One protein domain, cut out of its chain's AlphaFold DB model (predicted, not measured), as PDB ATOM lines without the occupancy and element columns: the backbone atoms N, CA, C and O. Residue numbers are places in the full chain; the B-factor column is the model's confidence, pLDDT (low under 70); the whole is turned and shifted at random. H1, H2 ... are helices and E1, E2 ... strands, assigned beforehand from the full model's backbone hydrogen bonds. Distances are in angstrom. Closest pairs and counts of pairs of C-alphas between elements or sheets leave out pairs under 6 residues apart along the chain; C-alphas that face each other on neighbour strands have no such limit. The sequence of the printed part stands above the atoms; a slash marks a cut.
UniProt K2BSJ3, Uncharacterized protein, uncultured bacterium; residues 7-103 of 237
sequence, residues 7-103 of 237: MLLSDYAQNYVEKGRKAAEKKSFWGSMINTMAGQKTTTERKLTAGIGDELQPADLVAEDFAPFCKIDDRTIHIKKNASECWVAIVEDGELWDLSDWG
ATOM      1  N   MET A   7     -23.694  17.514 -12.680       91.44
ATOM      2  CA  MET A   7     -24.870  17.894 -11.897       91.44
ATOM      3  C   MET A   7     -25.261  16.830 -10.875       91.44
ATOM      4  O   MET A   7     -25.164  15.630 -11.129       91.44
ATOM      5  N   LEU A   8     -25.765  17.270  -9.724       88.94
ATOM      6  CA  LEU A   8     -26.462  16.398  -8.780       88.94
ATOM      7  C   LEU A   8     -27.888  16.151  -9.277       88.94
ATOM      8  O   LEU A   8     -28.549  17.070  -9.758       88.94
ATOM      9  N   LEU A   9     -28.359  14.910  -9.163       88.62
ATOM     10  CA  LEU A   9     -29.653  14.487  -9.709       88.62
ATOM     11  C   LEU A   9     -30.730  14.271  -8.643       88.62
ATOM     12  O   LEU A   9     -31.888  14.034  -8.986       88.62
ATOM     13  N   SER A  10     -30.379  14.343  -7.358       85.56
ATOM     14  CA  SER A  10     -31.330  14.116  -6.270       85.56
ATOM     15  C   SER A  10     -31.039  14.956  -5.026       85.56
ATOM     16  O   SER A  10     -29.887  15.228  -4.684       85.56
ATOM     17  N   ASP A  11     -32.099  15.288  -4.281       80.81
ATOM     18  CA  ASP A  11     -31.999  15.890  -2.941       80.81
ATOM     19  C   ASP A  11     -31.195  14.992  -1.985       80.81
ATOM     20  O   ASP A  11     -30.511  15.462  -1.073       80.81
ATOM     21  N   TYR A  12     -31.238  13.677  -2.220       79.56
ATOM     22  CA  TYR A  12     -30.399  12.700  -1.539       79.56
ATOM     23  C   TYR A  12     -28.906  13.013  -1.710       79.56
ATOM     24  O   TYR A  12     -28.189  13.055  -0.711       79.56
ATOM     25  N   ALA A  13     -28.455  13.310  -2.931       80.88
ATOM     26  CA  ALA A  13     -27.075  13.699  -3.197       80.88
ATOM     27  C   ALA A  13     -26.726  15.072  -2.592       80.88
ATOM     28  O   ALA A  13     -25.676  15.228  -1.962       80.88
ATOM     29  N   GLN A  14     -27.647  16.040  -2.678       79.75
ATOM     30  CA  GLN A  14     -27.478  17.381  -2.103       79.75
ATOM     31  C   GLN A  14     -27.212  17.347  -0.586       79.75
ATOM     32  O   GLN A  14     -26.361  18.080  -0.075       79.75
ATOM     33  N   ASN A  15     -27.874  16.440   0.141       81.88
ATOM     34  CA  ASN A  15     -27.692  16.277   1.586       81.88
ATOM     35  C   ASN A  15     -26.243  15.943   1.993       81.88
ATOM     36  O   ASN A  15     -25.832  16.267   3.112       81.88
ATOM     37  N   TYR A  16     -25.460  15.287   1.130       77.50
ATOM     38  CA  TYR A  16     -24.063  14.947   1.431       77.50
ATOM     39  C   TYR A  16     -23.120  16.142   1.268       77.50
ATOM     40  O   TYR A  16     -22.190  16.293   2.064       77.50
ATOM     41  N   VAL A  17     -23.421  17.060   0.345       73.31
ATOM     42  CA  VAL A  17     -22.701  18.337   0.204       73.31
ATOM     43  C   VAL A  17     -22.865  19.190   1.463       73.31
ATOM     44  O   VAL A  17     -21.896  19.716   2.014       73.31
ATOM     45  N   GLU A  18     -24.094  19.309   1.968       66.88
ATOM     46  CA  GLU A  18     -24.397  20.134   3.142       66.88
ATOM     47  C   GLU A  18     -23.792  19.584   4.438       66.88
ATOM     48  O   GLU A  18     -23.382  20.353   5.314       66.88
ATOM     49  N   LYS A  19     -23.705  18.254   4.563       64.31
ATOM     50  CA  LYS A  19     -23.023  17.593   5.682       64.31
ATOM     51  C   LYS A  19     -21.512  17.835   5.642       64.31
ATOM     52  O   LYS A  19     -20.940  18.132   6.688       64.31
ATOM     53  N   GLY A  20     -20.893  17.783   4.459       53.78
ATOM     54  CA  GLY A  20     -19.460  18.041   4.285       53.78
ATOM     55  C   GLY A  20     -19.058  19.502   4.526       53.78
ATOM     56  O   GLY A  20     -18.031  19.774   5.145       53.78
ATOM     57  N   ARG A  21     -19.907  20.466   4.140       52.78
ATOM     58  CA  ARG A  21     -19.646  21.908   4.333       52.78
ATOM     59  C   ARG A  21     -19.572  22.351   5.800       52.78
ATOM     60  O   ARG A  21     -18.955  23.371   6.087       52.78
ATOM     61  N   LYS A  22     -20.159  21.607   6.747       50.09
ATOM     62  CA  LYS A  22     -20.152  21.969   8.181       50.09
ATOM     63  C   LYS A  22     -18.821  21.682   8.901       50.09
ATOM     64  O   LYS A  22     -18.744  21.930  10.102       50.09
ATOM     65  N   ALA A  23     -17.786  21.195   8.204       47.53
ATOM     66  CA  ALA A  23     -16.573  20.656   8.825       47.53
ATOM     67  C   ALA A  23     -15.242  21.421   8.615       47.53
ATOM     68  O   ALA A  23     -14.251  20.978   9.192       47.53
ATOM     69  N   ALA A  24     -15.134  22.545   7.882       42.47
ATOM     70  CA  ALA A  24     -13.826  23.230   7.787       42.47
ATOM     71  C   ALA A  24     -13.832  24.709   7.351       42.47
ATOM     72  O   ALA A  24     -14.335  25.061   6.289       42.47
ATOM     73  N   GLU A  25     -13.098  25.541   8.102       47.03
ATOM     74  CA  GLU A  25     -12.401  26.737   7.603       47.03
ATOM     75  C   GLU A  25     -10.950  26.352   7.214       47.03
ATOM     76  O   GLU A  25     -10.051  26.471   8.044       47.03
ATOM     77  N   LYS A  26     -10.685  25.869   5.984       52.28
ATOM     78  CA  LYS A  26      -9.324  25.747   5.381       52.28
ATOM     79  C   LYS A  26      -9.358  25.776   3.837       52.28
ATOM     80  O   LYS A  26     -10.415  25.628   3.240       52.28
ATOM     81  N   LYS A  27      -8.187  26.011   3.212       56.56
ATOM     82  CA  LYS A  27      -7.986  26.490   1.820       56.56
ATOM     83  C   LYS A  27      -7.746  25.446   0.697       56.56
ATOM     84  O   LYS A  27      -7.673  25.891  -0.441       56.56
ATOM     85  N   SER A  28      -7.586  24.137   0.949       69.25
ATOM     86  CA  SER A  28      -7.227  23.143  -0.104       69.25
ATOM     87  C   SER A  28      -8.304  22.056  -0.302       69.25
ATOM     88  O   SER A  28      -8.986  21.694   0.662       69.25
ATOM     89  N   PHE A  29      -8.513  21.583  -1.541       74.69
ATOM     90  CA  PHE A  29      -9.668  20.749  -1.931       74.69
ATOM     91  C   PHE A  29      -9.560  19.325  -1.377       74.69
ATOM     92  O   PHE A  29     -10.431  18.890  -0.618       74.69
ATOM     93  N   TRP A  30      -8.467  18.620  -1.680       76.31
ATOM     94  CA  TRP A  30      -8.246  17.250  -1.202       76.31
ATOM     95  C   TRP A  30      -8.057  17.202   0.313       76.31
ATOM     96  O   TRP A  30      -8.638  16.356   0.999       76.31
ATOM     97  N   GLY A  31      -7.324  18.177   0.860       64.88
ATOM     98  CA  GLY A  31      -7.194  18.365   2.304       64.88
ATOM     99  C   GLY A  31      -8.540  18.544   3.024       64.88
ATOM    100  O   GLY A  31      -8.694  18.083   4.158       64.88
ATOM    101  N   SER A  32      -9.539  19.163   2.385       68.44
ATOM    102  CA  SER A  32     -10.894  19.286   2.946       68.44
ATOM    103  C   SER A  32     -11.581  17.928   3.091       68.44
ATOM    104  O   SER A  32     -12.215  17.668   4.118       68.44
ATOM    105  N   MET A  33     -11.445  17.051   2.096       68.44
ATOM    106  CA  MET A  33     -12.067  15.722   2.115       68.44
ATOM    107  C   MET A  33     -11.439  14.825   3.183       68.44
ATOM    108  O   MET A  33     -12.159  14.216   3.970       68.44
ATOM    109  N   ILE A  34     -10.108  14.847   3.312       62.94
ATOM    110  CA  ILE A  34      -9.388  14.100   4.353       62.94
ATOM    111  C   ILE A  34      -9.876  14.492   5.755       62.94
ATOM    112  O   ILE A  34     -10.175  13.616   6.563       62.94
ATOM    113  N   ASN A  35     -10.000  15.792   6.044       54.50
ATOM    114  CA  ASN A  35     -10.371  16.281   7.378       54.50
ATOM    115  C   ASN A  35     -11.854  16.066   7.719       54.50
ATOM    116  O   ASN A  35     -12.178  15.769   8.869       54.50
ATOM    117  N   THR A  36     -12.744  16.196   6.732       58.34
ATOM    118  CA  THR A  36     -14.190  15.975   6.914       58.34
ATOM    119  C   THR A  36     -14.473  14.522   7.299       58.34
ATOM    120  O   THR A  36     -15.298  14.269   8.175       58.34
ATOM    121  N   MET A  37     -13.728  13.581   6.714       54.94
ATOM    122  CA  MET A  37     -13.884  12.147   6.973       54.94
ATOM    123  C   MET A  37     -13.089  11.686   8.205       54.94
ATOM    124  O   MET A  37     -13.585  10.887   8.992       54.94
ATOM    125  N   ALA A  38     -11.902  12.254   8.460       44.06
ATOM    126  CA  ALA A  38     -11.101  11.950   9.654       44.06
ATOM    127  C   ALA A  38     -11.748  12.422  10.972       44.06
ATOM    128  O   ALA A  38     -11.462  11.868  12.038       44.06
ATOM    129  N   GLY A  39     -12.612  13.446  10.925       42.34
ATOM    130  CA  GLY A  39     -13.352  13.949  12.088       42.34
ATOM    131  C   GLY A  39     -14.450  13.001  12.584       42.34
ATOM    132  O   GLY A  39     -14.845  13.067  13.750       42.34
ATOM    133  N   GLN A  40     -14.907  12.080  11.736       48.03
ATOM    134  CA  GLN A  40     -15.802  11.002  12.122       48.03
ATOM    135  C   GLN A  40     -14.971   9.755  12.424       48.03
ATOM    136  O   GLN A  40     -14.757   8.893  11.581       48.03
ATOM    137  N   LYS A  41     -14.543   9.605  13.685       43.31
ATOM    138  CA  LYS A  41     -14.328   8.260  14.243       43.31
ATOM    139  C   LYS A  41     -15.681   7.546  14.289       43.31
ATOM    140  O   LYS A  41     -16.294   7.439  15.348       43.31
ATOM    141  N   THR A  42     -16.181   7.082  13.155       44.81
ATOM    142  CA  THR A  42     -17.312   6.165  13.113       44.81
ATOM    143  C   THR A  42     -16.755   4.758  13.240       44.81
ATOM    144  O   THR A  42     -16.522   4.049  12.277       44.81
ATOM    145  N   THR A  43     -16.601   4.319  14.489       43.44
ATOM    146  CA  THR A  43     -16.677   2.900  14.888       43.44
ATOM    147  C   THR A  43     -18.091   2.320  14.683       43.44
ATOM    148  O   THR A  43     -18.489   1.381  15.361       43.44
ATOM    149  N   THR A  44     -18.890   2.926  13.808       48.34
ATOM    150  CA  THR A  44     -20.149   2.392  13.296       48.34
ATOM    151  C   THR A  44     -19.781   1.762  11.969       48.34
ATOM    152  O   THR A  44     -19.218   2.451  11.127       48.34
ATOM    153  N   GLU A  45     -19.988   0.453  11.854       58.06
ATOM    154  CA  GLU A  45     -19.626  -0.369  10.697       58.06
ATOM    155  C   GLU A  45     -19.976   0.363   9.394       58.06
ATOM    156  O   GLU A  45     -21.150   0.549   9.067       58.06
ATOM    157  N   ARG A  46     -18.941   0.856   8.700       70.50
ATOM    158  CA  ARG A  46     -19.074   1.420   7.358       70.50
ATOM    159  C   ARG A  46     -19.740   0.366   6.484       70.50
ATOM    160  O   ARG A  46     -19.414  -0.817   6.577       70.50
ATOM    161  N   LYS A  47     -20.671   0.804   5.643       77.94
ATOM    162  CA  LYS A  47     -21.402  -0.097   4.750       77.94
ATOM    163  C   LYS A  47     -20.471  -0.648   3.685       77.94
ATOM    164  O   LYS A  47     -19.749   0.122   3.049       77.94
ATOM    165  N   LEU A  48     -20.538  -1.958   3.472       79.81
ATOM    166  CA  LEU A  48     -19.787  -2.605   2.406       79.81
ATOM    167  C   LEU A  48     -20.199  -1.979   1.073       79.81
ATOM    168  O   LEU A  48     -21.391  -1.848   0.788       79.81
ATOM    169  N   THR A  49     -19.213  -1.522   0.306       80.81
ATOM    170  CA  THR A  49     -19.454  -0.833  -0.963       80.81
ATOM    171  C   THR A  49     -19.017  -1.709  -2.126       80.81
ATOM    172  O   THR A  49     -17.887  -2.184  -2.119       80.81
ATOM    173  N   ALA A  50     -19.882  -1.921  -3.116       84.88
ATOM    174  CA  ALA A  50     -19.594  -2.805  -4.245       84.88
ATOM    175  C   ALA A  50     -20.282  -2.354  -5.544       84.88
ATOM    176  O   ALA A  50     -21.176  -1.499  -5.537       84.88
ATOM    177  N   GLY A  51     -19.859  -2.954  -6.659       79.81
ATOM    178  CA  GLY A  51     -20.552  -2.884  -7.943       79.81
ATOM    179  C   GLY A  51     -21.794  -3.780  -7.985       79.81
ATOM    180  O   GLY A  51     -22.176  -4.395  -6.989       79.81
ATOM    181  N   ILE A  52     -22.428  -3.839  -9.153       80.44
ATOM    182  CA  ILE A  52     -23.655  -4.616  -9.392       80.44
ATOM    183  C   ILE A  52     -23.409  -6.015  -9.980       80.44
ATOM    184  O   ILE A  52     -24.319  -6.840  -9.928       80.44
ATOM    185  N   GLY A  53     -22.207  -6.286 -10.508       70.62
ATOM    186  CA  GLY A  53     -21.902  -7.506 -11.260       70.62
ATOM    187  C   GLY A  53     -22.652  -7.596 -12.596       70.62
ATOM    188  O   GLY A  53     -23.365  -6.674 -12.991       70.62
ATOM    189  N   ASP A  54     -22.537  -8.744 -13.268       65.56
ATOM    190  CA  ASP A  54     -23.096  -9.002 -14.611       65.56
ATOM    191  C   ASP A  54     -24.633  -9.179 -14.668       65.56
ATOM    192  O   ASP A  54     -25.192  -9.534 -15.711       65.56
ATOM    193  N   GLU A  55     -25.356  -8.997 -13.561       67.75
ATOM    194  CA  GLU A  55     -26.742  -9.477 -13.449       67.75
ATOM    195  C   GLU A  55     -27.819  -8.446 -13.826       67.75
ATOM    196  O   GLU A  55     -28.960  -8.831 -14.086       67.75
ATOM    197  N   LEU A  56     -27.489  -7.152 -13.893       80.94
ATOM    198  CA  LEU A  56     -28.476  -6.077 -14.072       80.94
ATOM    199  C   LEU A  56     -28.340  -5.352 -15.412       80.94
ATOM    200  O   LEU A  56     -27.240  -5.146 -15.917       80.94
ATOM    201  N   GLN A  57     -29.475  -4.925 -15.977       84.25
ATOM    202  CA  GLN A  57     -29.532  -4.006 -17.117       84.25
ATOM    203  C   GLN A  57     -29.936  -2.596 -16.648       84.25
ATOM    204  O   GLN A  57     -30.600  -2.454 -15.619       84.25
ATOM    205  N   PRO A  58     -29.600  -1.521 -17.391       84.25
ATOM    206  CA  PRO A  58     -29.911  -0.155 -16.958       84.25
ATOM    207  C   PRO A  58     -31.404   0.083 -16.672       84.25
ATOM    208  O   PRO A  58     -31.753   0.876 -15.799       84.25
ATOM    209  N   ALA A  59     -32.292  -0.611 -17.392       85.50
ATOM    210  CA  ALA A  59     -33.739  -0.519 -17.205       85.50
ATOM    211  C   ALA A  59     -34.220  -1.089 -15.855       85.50
ATOM    212  O   ALA A  59     -35.278  -0.685 -15.369       85.50
ATOM    213  N   ASP A  60     -33.443  -1.984 -15.244       87.31
ATOM    214  CA  ASP A  60     -33.798  -2.673 -14.002       87.31
ATOM    215  C   ASP A  60     -33.422  -1.857 -12.758       87.31
ATOM    216  O   ASP A  60     -33.985  -2.066 -11.686       87.31
ATOM    217  N   LEU A  61     -32.531  -0.866 -12.894       87.56
ATOM    218  CA  LEU A  61     -31.997  -0.077 -11.778       87.56
ATOM    219  C   LEU A  61     -33.090   0.526 -10.888       87.56
ATOM    220  O   LEU A  61     -33.024   0.423  -9.665       87.56
ATOM    221  N   VAL A  62     -34.121   1.125 -11.489       86.06
ATOM    222  CA  VAL A  62     -35.225   1.742 -10.733       86.06
ATOM    223  C   VAL A  62     -36.046   0.689  -9.986       86.06
ATOM    224  O   VAL A  62     -36.476   0.942  -8.863       86.06
ATOM    225  N   ALA A  63     -36.271  -0.479 -10.596       86.62
ATOM    226  CA  ALA A  63     -36.990  -1.581  -9.958       86.62
ATOM    227  C   ALA A  63     -36.189  -2.188  -8.795       86.62
ATOM    228  O   ALA A  63     -36.779  -2.658  -7.827       86.62
ATOM    229  N   GLU A  64     -34.861  -2.106  -8.874       87.06
ATOM    230  CA  GLU A  64     -33.917  -2.557  -7.855       87.06
ATOM    231  C   GLU A  64     -33.548  -1.477  -6.825       87.06
ATOM    232  O   GLU A  64     -32.565  -1.634  -6.103       87.06
ATOM    233  N   ASP A  65     -34.325  -0.395  -6.712       89.19
ATOM    234  CA  ASP A  65     -34.136   0.704  -5.751       89.19
ATOM    235  C   ASP A  65     -32.837   1.524  -5.924       89.19
ATOM    236  O   ASP A  65     -32.388   2.203  -4.993       89.19
ATOM    237  N   PHE A  66     -32.220   1.513  -7.109       90.75
ATOM    238  CA  PHE A  66     -31.137   2.443  -7.425       90.75
ATOM    239  C   PHE A  66     -31.696   3.829  -7.743       90.75
ATOM    240  O   PHE A  66     -32.525   4.007  -8.637       90.75
ATOM    241  N   ALA A  67     -31.190   4.842  -7.040       91.25
ATOM    242  CA  ALA A  67     -31.539   6.231  -7.290       91.25
ATOM    243  C   ALA A  67     -30.440   6.927  -8.110       91.25
ATOM    244  O   ALA A  67     -29.257   6.772  -7.786       91.25
ATOM    245  N   PRO A  68     -30.789   7.741  -9.126       92.00
ATOM    246  CA  PRO A  68     -29.811   8.584  -9.801       92.00
ATOM    247  C   PRO A  68     -29.202   9.580  -8.802       92.00
ATOM    248  O   PRO A  68     -29.908  10.322  -8.109       92.00
ATOM    249  N   PHE A  69     -27.876   9.583  -8.707       92.62
ATOM    250  CA  PHE A  69     -27.134  10.369  -7.727       92.62
ATOM    251  C   PHE A  69     -26.548  11.632  -8.357       92.62
ATOM    252  O   PHE A  69     -26.875  12.749  -7.947       92.62
ATOM    253  N   CYS A  70     -25.731  11.465  -9.393       93.25
ATOM    254  CA  CYS A  70     -25.147  12.562 -10.156       93.25
ATOM    255  C   CYS A  70     -24.940  12.166 -11.620       93.25
ATOM    256  O   CYS A  70     -24.917  10.982 -11.961       93.25
ATOM    257  N   LYS A  71     -24.761  13.173 -12.468       92.88
ATOM    258  CA  LYS A  71     -24.400  13.035 -13.876       92.88
ATOM    259  C   LYS A  71     -23.086  13.757 -14.141       92.88
ATOM    260  O   LYS A  71     -22.881  14.848 -13.606       92.88
ATOM    261  N   ILE A  72     -22.223  13.134 -14.935       91.81
ATOM    262  CA  ILE A  72     -20.945  13.665 -15.415       91.81
ATOM    263  C   ILE A  72     -20.902  13.373 -16.915       91.81
ATOM    264  O   ILE A  72     -20.811  12.212 -17.308       91.81
ATOM    265  N   ASP A  73     -21.010  14.409 -17.742       89.69
ATOM    266  CA  ASP A  73     -21.146  14.285 -19.194       89.69
ATOM    267  C   ASP A  73     -22.341  13.377 -19.577       89.69
ATOM    268  O   ASP A  73     -23.485  13.666 -19.228       89.69
ATOM    269  N   ASP A  74     -22.101  12.287 -20.295       89.25
ATOM    270  CA  ASP A  74     -23.050  11.243 -20.702       89.25
ATOM    271  C   ASP A  74     -23.288  10.171 -19.627       89.25
ATOM    272  O   ASP A  74     -24.254   9.408 -19.710       89.25
ATOM    273  N   ARG A  75     -22.469  10.149 -18.570       91.94
ATOM    274  CA  ARG A  75     -22.502   9.127 -17.522       91.94
ATOM    275  C   ARG A  75     -23.429   9.524 -16.385       91.94
ATOM    276  O   ARG A  75     -23.351  10.632 -15.853       91.94
ATOM    277  N   THR A  76     -24.268   8.594 -15.945       93.62
ATOM    278  CA  THR A  76     -25.104   8.748 -14.748       93.62
ATOM    279  C   THR A  76     -24.707   7.734 -13.689       93.62
ATOM    280  O   THR A  76     -24.833   6.526 -13.891       93.62
ATOM    281  N   ILE A  77     -24.281   8.232 -12.529       93.50
ATOM    282  CA  ILE A  77     -23.969   7.405 -11.364       93.50
ATOM    283  C   ILE A  77     -25.248   7.219 -10.552       93.50
ATOM    284  O   ILE A  77     -25.873   8.191 -10.118       93.50
ATOM    285  N   HIS A  78     -25.621   5.966 -10.334       93.25
ATOM    286  CA  HIS A  78     -26.744   5.546  -9.516       93.25
ATOM    287  C   HIS A  78     -26.245   4.891  -8.232       93.25
ATOM    288  O   HIS A  78     -25.250   4.165  -8.235       93.25
ATOM    289  N   ILE A  79     -26.955   5.135  -7.132       91.50
ATOM    290  CA  ILE A  79     -26.620   4.582  -5.822       91.50
ATOM    291  C   ILE A  79     -27.850   3.915  -5.214       91.50
ATOM    292  O   ILE A  79     -28.923   4.516  -5.131       91.50
ATOM    293  N   LYS A  80     -27.662   2.690  -4.724       90.88
ATOM    294  CA  LYS A  80     -28.580   1.999  -3.813       90.88
ATOM    295  C   LYS A  80     -27.872   1.868  -2.474       90.88
ATOM    296  O   LYS A  80     -26.807   1.268  -2.395       90.88
ATOM    297  N   LYS A  81     -28.429   2.429  -1.401       87.56
ATOM    298  CA  LYS A  81     -27.798   2.384  -0.072       87.56
ATOM    299  C   LYS A  81     -28.807   1.944   0.979       87.56
ATOM    300  O   LYS A  81     -29.770   2.660   1.244       87.56
ATOM    301  N   ASN A  82     -28.577   0.787   1.597       84.25
ATOM    302  CA  ASN A  82     -29.434   0.243   2.655       84.25
ATOM    303  C   ASN A  82     -28.729   0.330   4.026       84.25
ATOM    304  O   ASN A  82     -27.880   1.200   4.224       84.25
ATOM    305  N   ALA A  83     -29.121  -0.476   5.018       77.38
ATOM    306  CA  ALA A  83     -28.514  -0.458   6.351       77.38
ATOM    307  C   ALA A  83     -27.086  -1.040   6.399       77.38
ATOM    308  O   ALA A  83     -26.296  -0.567   7.211       77.38
ATOM    309  N   SER A  84     -26.760  -2.009   5.541       78.00
ATOM    310  CA  SER A  84     -25.511  -2.787   5.547       78.00
ATOM    311  C   SER A  84     -24.601  -2.517   4.345       78.00
ATOM    312  O   SER A  84     -23.390  -2.677   4.454       78.00
ATOM    313  N   GLU A  85     -25.164  -2.090   3.214       85.31
ATOM    314  CA  GLU A  85     -24.499  -2.077   1.910       85.31
ATOM    315  C   GLU A  85     -24.758  -0.775   1.139       85.31
ATOM    316  O   GLU A  85     -25.758  -0.068   1.340       85.31
ATOM    317  N   CYS A  86     -23.815  -0.458   0.254       88.69
ATOM    318  CA  CYS A  86     -23.859   0.640  -0.697       88.69
ATOM    319  C   CYS A  86     -23.449   0.117  -2.077       88.69
ATOM    320  O   CYS A  86     -22.289  -0.201  -2.305       88.69
ATOM    321  N   TRP A  87     -24.384   0.058  -3.015       90.50
ATOM    322  CA  TRP A  87     -24.103  -0.352  -4.384       90.50
ATOM    323  C   TRP A  87     -24.032   0.850  -5.303       90.50
ATOM    324  O   TRP A  87     -24.857   1.767  -5.205       90.50
ATOM    325  N   VAL A  88     -23.060   0.820  -6.207       91.12
ATOM    326  CA  VAL A  88     -22.848   1.856  -7.214       91.12
ATOM    327  C   VAL A  88     -22.988   1.236  -8.598       91.12
ATOM    328  O   VAL A  88     -22.372   0.216  -8.890       91.12
ATOM    329  N   ALA A  89     -23.780   1.883  -9.446       91.00
ATOM    330  CA  ALA A  89     -23.918   1.546 -10.856       91.00
ATOM    331  C   ALA A  89     -23.643   2.794 -11.699       91.00
ATOM    332  O   ALA A  89     -24.119   3.881 -11.365       91.00
ATOM    333  N   ILE A  90     -22.896   2.657 -12.791       91.88
ATOM    334  CA  ILE A  90     -22.647   3.751 -13.735       91.88
ATOM    335  C   ILE A  90     -23.291   3.372 -15.062       91.88
ATOM    336  O   ILE A  90     -23.034   2.293 -15.584       91.88
ATOM    337  N   VAL A  91     -24.152   4.250 -15.573       91.81
ATOM    338  CA  VAL A  91     -24.782   4.097 -16.887       91.81
ATOM    339  C   VAL A  91     -24.160   5.094 -17.848       91.81
ATOM    340  O   VAL A  91     -24.171   6.290 -17.556       91.81
ATOM    341  N   GLU A  92     -23.686   4.623 -18.991       91.12
ATOM    342  CA  GLU A  92     -23.159   5.431 -20.092       91.12
ATOM    343  C   GLU A  92     -23.821   4.967 -21.387       91.12
ATOM    344  O   GLU A  92     -23.840   3.774 -21.660       91.12
ATOM    345  N   ASP A  93     -24.428   5.878 -22.151       86.44
ATOM    346  CA  ASP A  93     -25.048   5.570 -23.452       86.44
ATOM    347  C   ASP A  93     -26.015   4.364 -23.474       86.44
ATOM    348  O   ASP A  93     -26.275   3.754 -24.510       86.44
ATOM    349  N   GLY A  94     -26.634   4.061 -22.328       83.00
ATOM    350  CA  GLY A  94     -27.559   2.935 -22.185       83.00
ATOM    351  C   GLY A  94     -26.886   1.592 -21.897       83.00
ATOM    352  O   GLY A  94     -27.563   0.570 -21.957       83.00
ATOM    353  N   GLU A  95     -25.605   1.589 -21.541       86.75
ATOM    354  CA  GLU A  95     -24.863   0.431 -21.052       86.75
ATOM    355  C   GLU A  95     -24.495   0.617 -19.578       86.75
ATOM    356  O   GLU A  95     -24.288   1.734 -19.098       86.75
ATOM    357  N   LEU A  96     -24.459  -0.493 -18.842       87.62
ATOM    358  CA  LEU A  96     -23.985  -0.523 -17.465       87.62
ATOM    359  C   LEU A  96     -22.500  -0.848 -17.453       87.62
ATOM    360  O   LEU A  96     -22.068  -1.831 -18.047       87.62
ATOM    361  N   TRP A  97     -21.738  -0.040 -16.731       84.94
ATOM    362  CA  TRP A  97     -20.355  -0.365 -16.434       84.94
ATOM    363  C   TRP A  97     -20.331  -1.348 -15.271       84.94
ATOM    364  O   TRP A  97     -20.758  -1.003 -14.161       84.94
ATOM    365  N   ASP A  98     -19.819  -2.554 -15.518       74.25
ATOM    366  CA  ASP A  98     -19.506  -3.456 -14.423       74.25
ATOM    367  C   ASP A  98     -18.231  -2.986 -13.724       74.25
ATOM    368  O   ASP A  98     -17.165  -2.838 -14.319       74.25
ATOM    369  N   LEU A  99     -18.374  -2.719 -12.432       75.81
ATOM    370  CA  LEU A  99     -17.290  -2.296 -11.558       75.81
ATOM    371  C   LEU A  99     -16.907  -3.401 -10.561       75.81
ATOM    372  O   LEU A  99     -16.060  -3.181  -9.696       75.81
ATOM    373  N   SER A 100     -17.547  -4.573 -10.649       77.75
ATOM    374  CA  SER A 100     -17.337  -5.702  -9.741       77.75
ATOM    375  C   SER A 100     -15.938  -6.309  -9.873       77.75
ATOM    376  O   SER A 100     -15.340  -6.704  -8.870       77.75
ATOM    377  N   ASP A 101     -15.352  -6.253 -11.072       80.06
ATOM    378  CA  ASP A 101     -13.979  -6.686 -11.357       80.06
ATOM    379  C   ASP A 101     -12.915  -5.955 -10.520       80.06
ATOM    380  O   ASP A 101     -11.802  -6.452 -10.330       80.06
ATOM    381  N   TRP A 102     -13.235  -4.774  -9.985       80.06
ATOM    382  CA  TRP A 102     -12.322  -3.996  -9.140       80.06
ATOM    383  C   TRP A 102     -12.345  -4.424  -7.667       80.06
ATOM    384  O   TRP A 102     -11.591  -3.890  -6.847       80.06
ATOM    385  N   GLY A 103     -13.173  -5.414  -7.333       83.81
ATOM    386  CA  GLY A 103     -13.373  -5.921  -5.988       83.81
ATOM    387  C   GLY A 103     -14.396  -5.109  -5.199       83.81
ATOM    388  O   GLY A 103     -15.287  -4.469  -5.749       83.81
TER     389      GLY A 103
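AT A GLANCE: This is residues 7 to 103 of the 237 residues of an uncharacterized protein of uncultured bacterium (UniProt K2BSJ3). A strongly twisted sheet of five strands makes the body, and the two helices run out from it in an open, loose arm: H1 starts beside E2, H2 turns off at a corner, and residues 39 to 47 lead back to E1. The 97 printed residues hold H1, H2, E1, E2, E3, E4 and E5 in that order, with under half of the residues in these elements; the class is mixed, helices and strands. The sheet is branched, with E1 and E4 parallel and the other neighbours antiparallel. The whole is only just loose, close to compact, with a radius of gyration of the C-alphas of 15.2 A and spans of 42 by 31 by 24 A.

IN THESE COORDINATES: E4, residues 85 to 92, is 23.3 A long; E3, residues 75 to 81, 19.4 A; E2, residues 67 to 72, 15.3 A. E1 is residues 48 to 50 and E5 residues 95 to 97, ending at C-alpha 97 (-20.355, -0.365, -16.434). H1, residues 11 to 21, is 15.5 A long and begins at C-alpha 11 (-31.999, 15.890, -2.941); H2, residues 29 to 38, is 14.6 A.

HOW THE PARTS SIT: E2, E3, E4 and E5 form a meander, each strand the antiparallel neighbour of the one before. Within hydrogen-bond range are N 69 and O 77 across E2 and E3, 2.8 A apart, N 78 and O 89 across E3 and E4, 2.8 A apart, and N 95 and O 92 across E4 and E5, 2.8 A apart. E1 and E5 lie on one side of E4, E3 on the other side; N 86 and O 48, 2.8 A apart, are within hydrogen-bond range between E4 and E1. H1 only grazes the sheet with residues 11 to 14; its closest C-alphas to E2 are those of Ala 13 and Phe 69, 5.6 A apart. H2 is not on the sheet. H1 and H2 are close but not clearly touching, about perpendicular at 88 degrees, with the C-alphas of Gly 20 and Thr 36 closest at 6.2 A. In H2 every O i to N i+4 pair is within hydrogen-bond range, in H1 5 of 7.

THE WHOLE: The C-alphas farthest apart, Glu 25 and Glu 55, are 44.3 A apart. The printed part has no cut; the link from E1 to E2, 16 residues, is long. Mean pLDDT of the printed part is 76.4, with residues 18 to 28, 31 to 45 and 54 to 55 under 70.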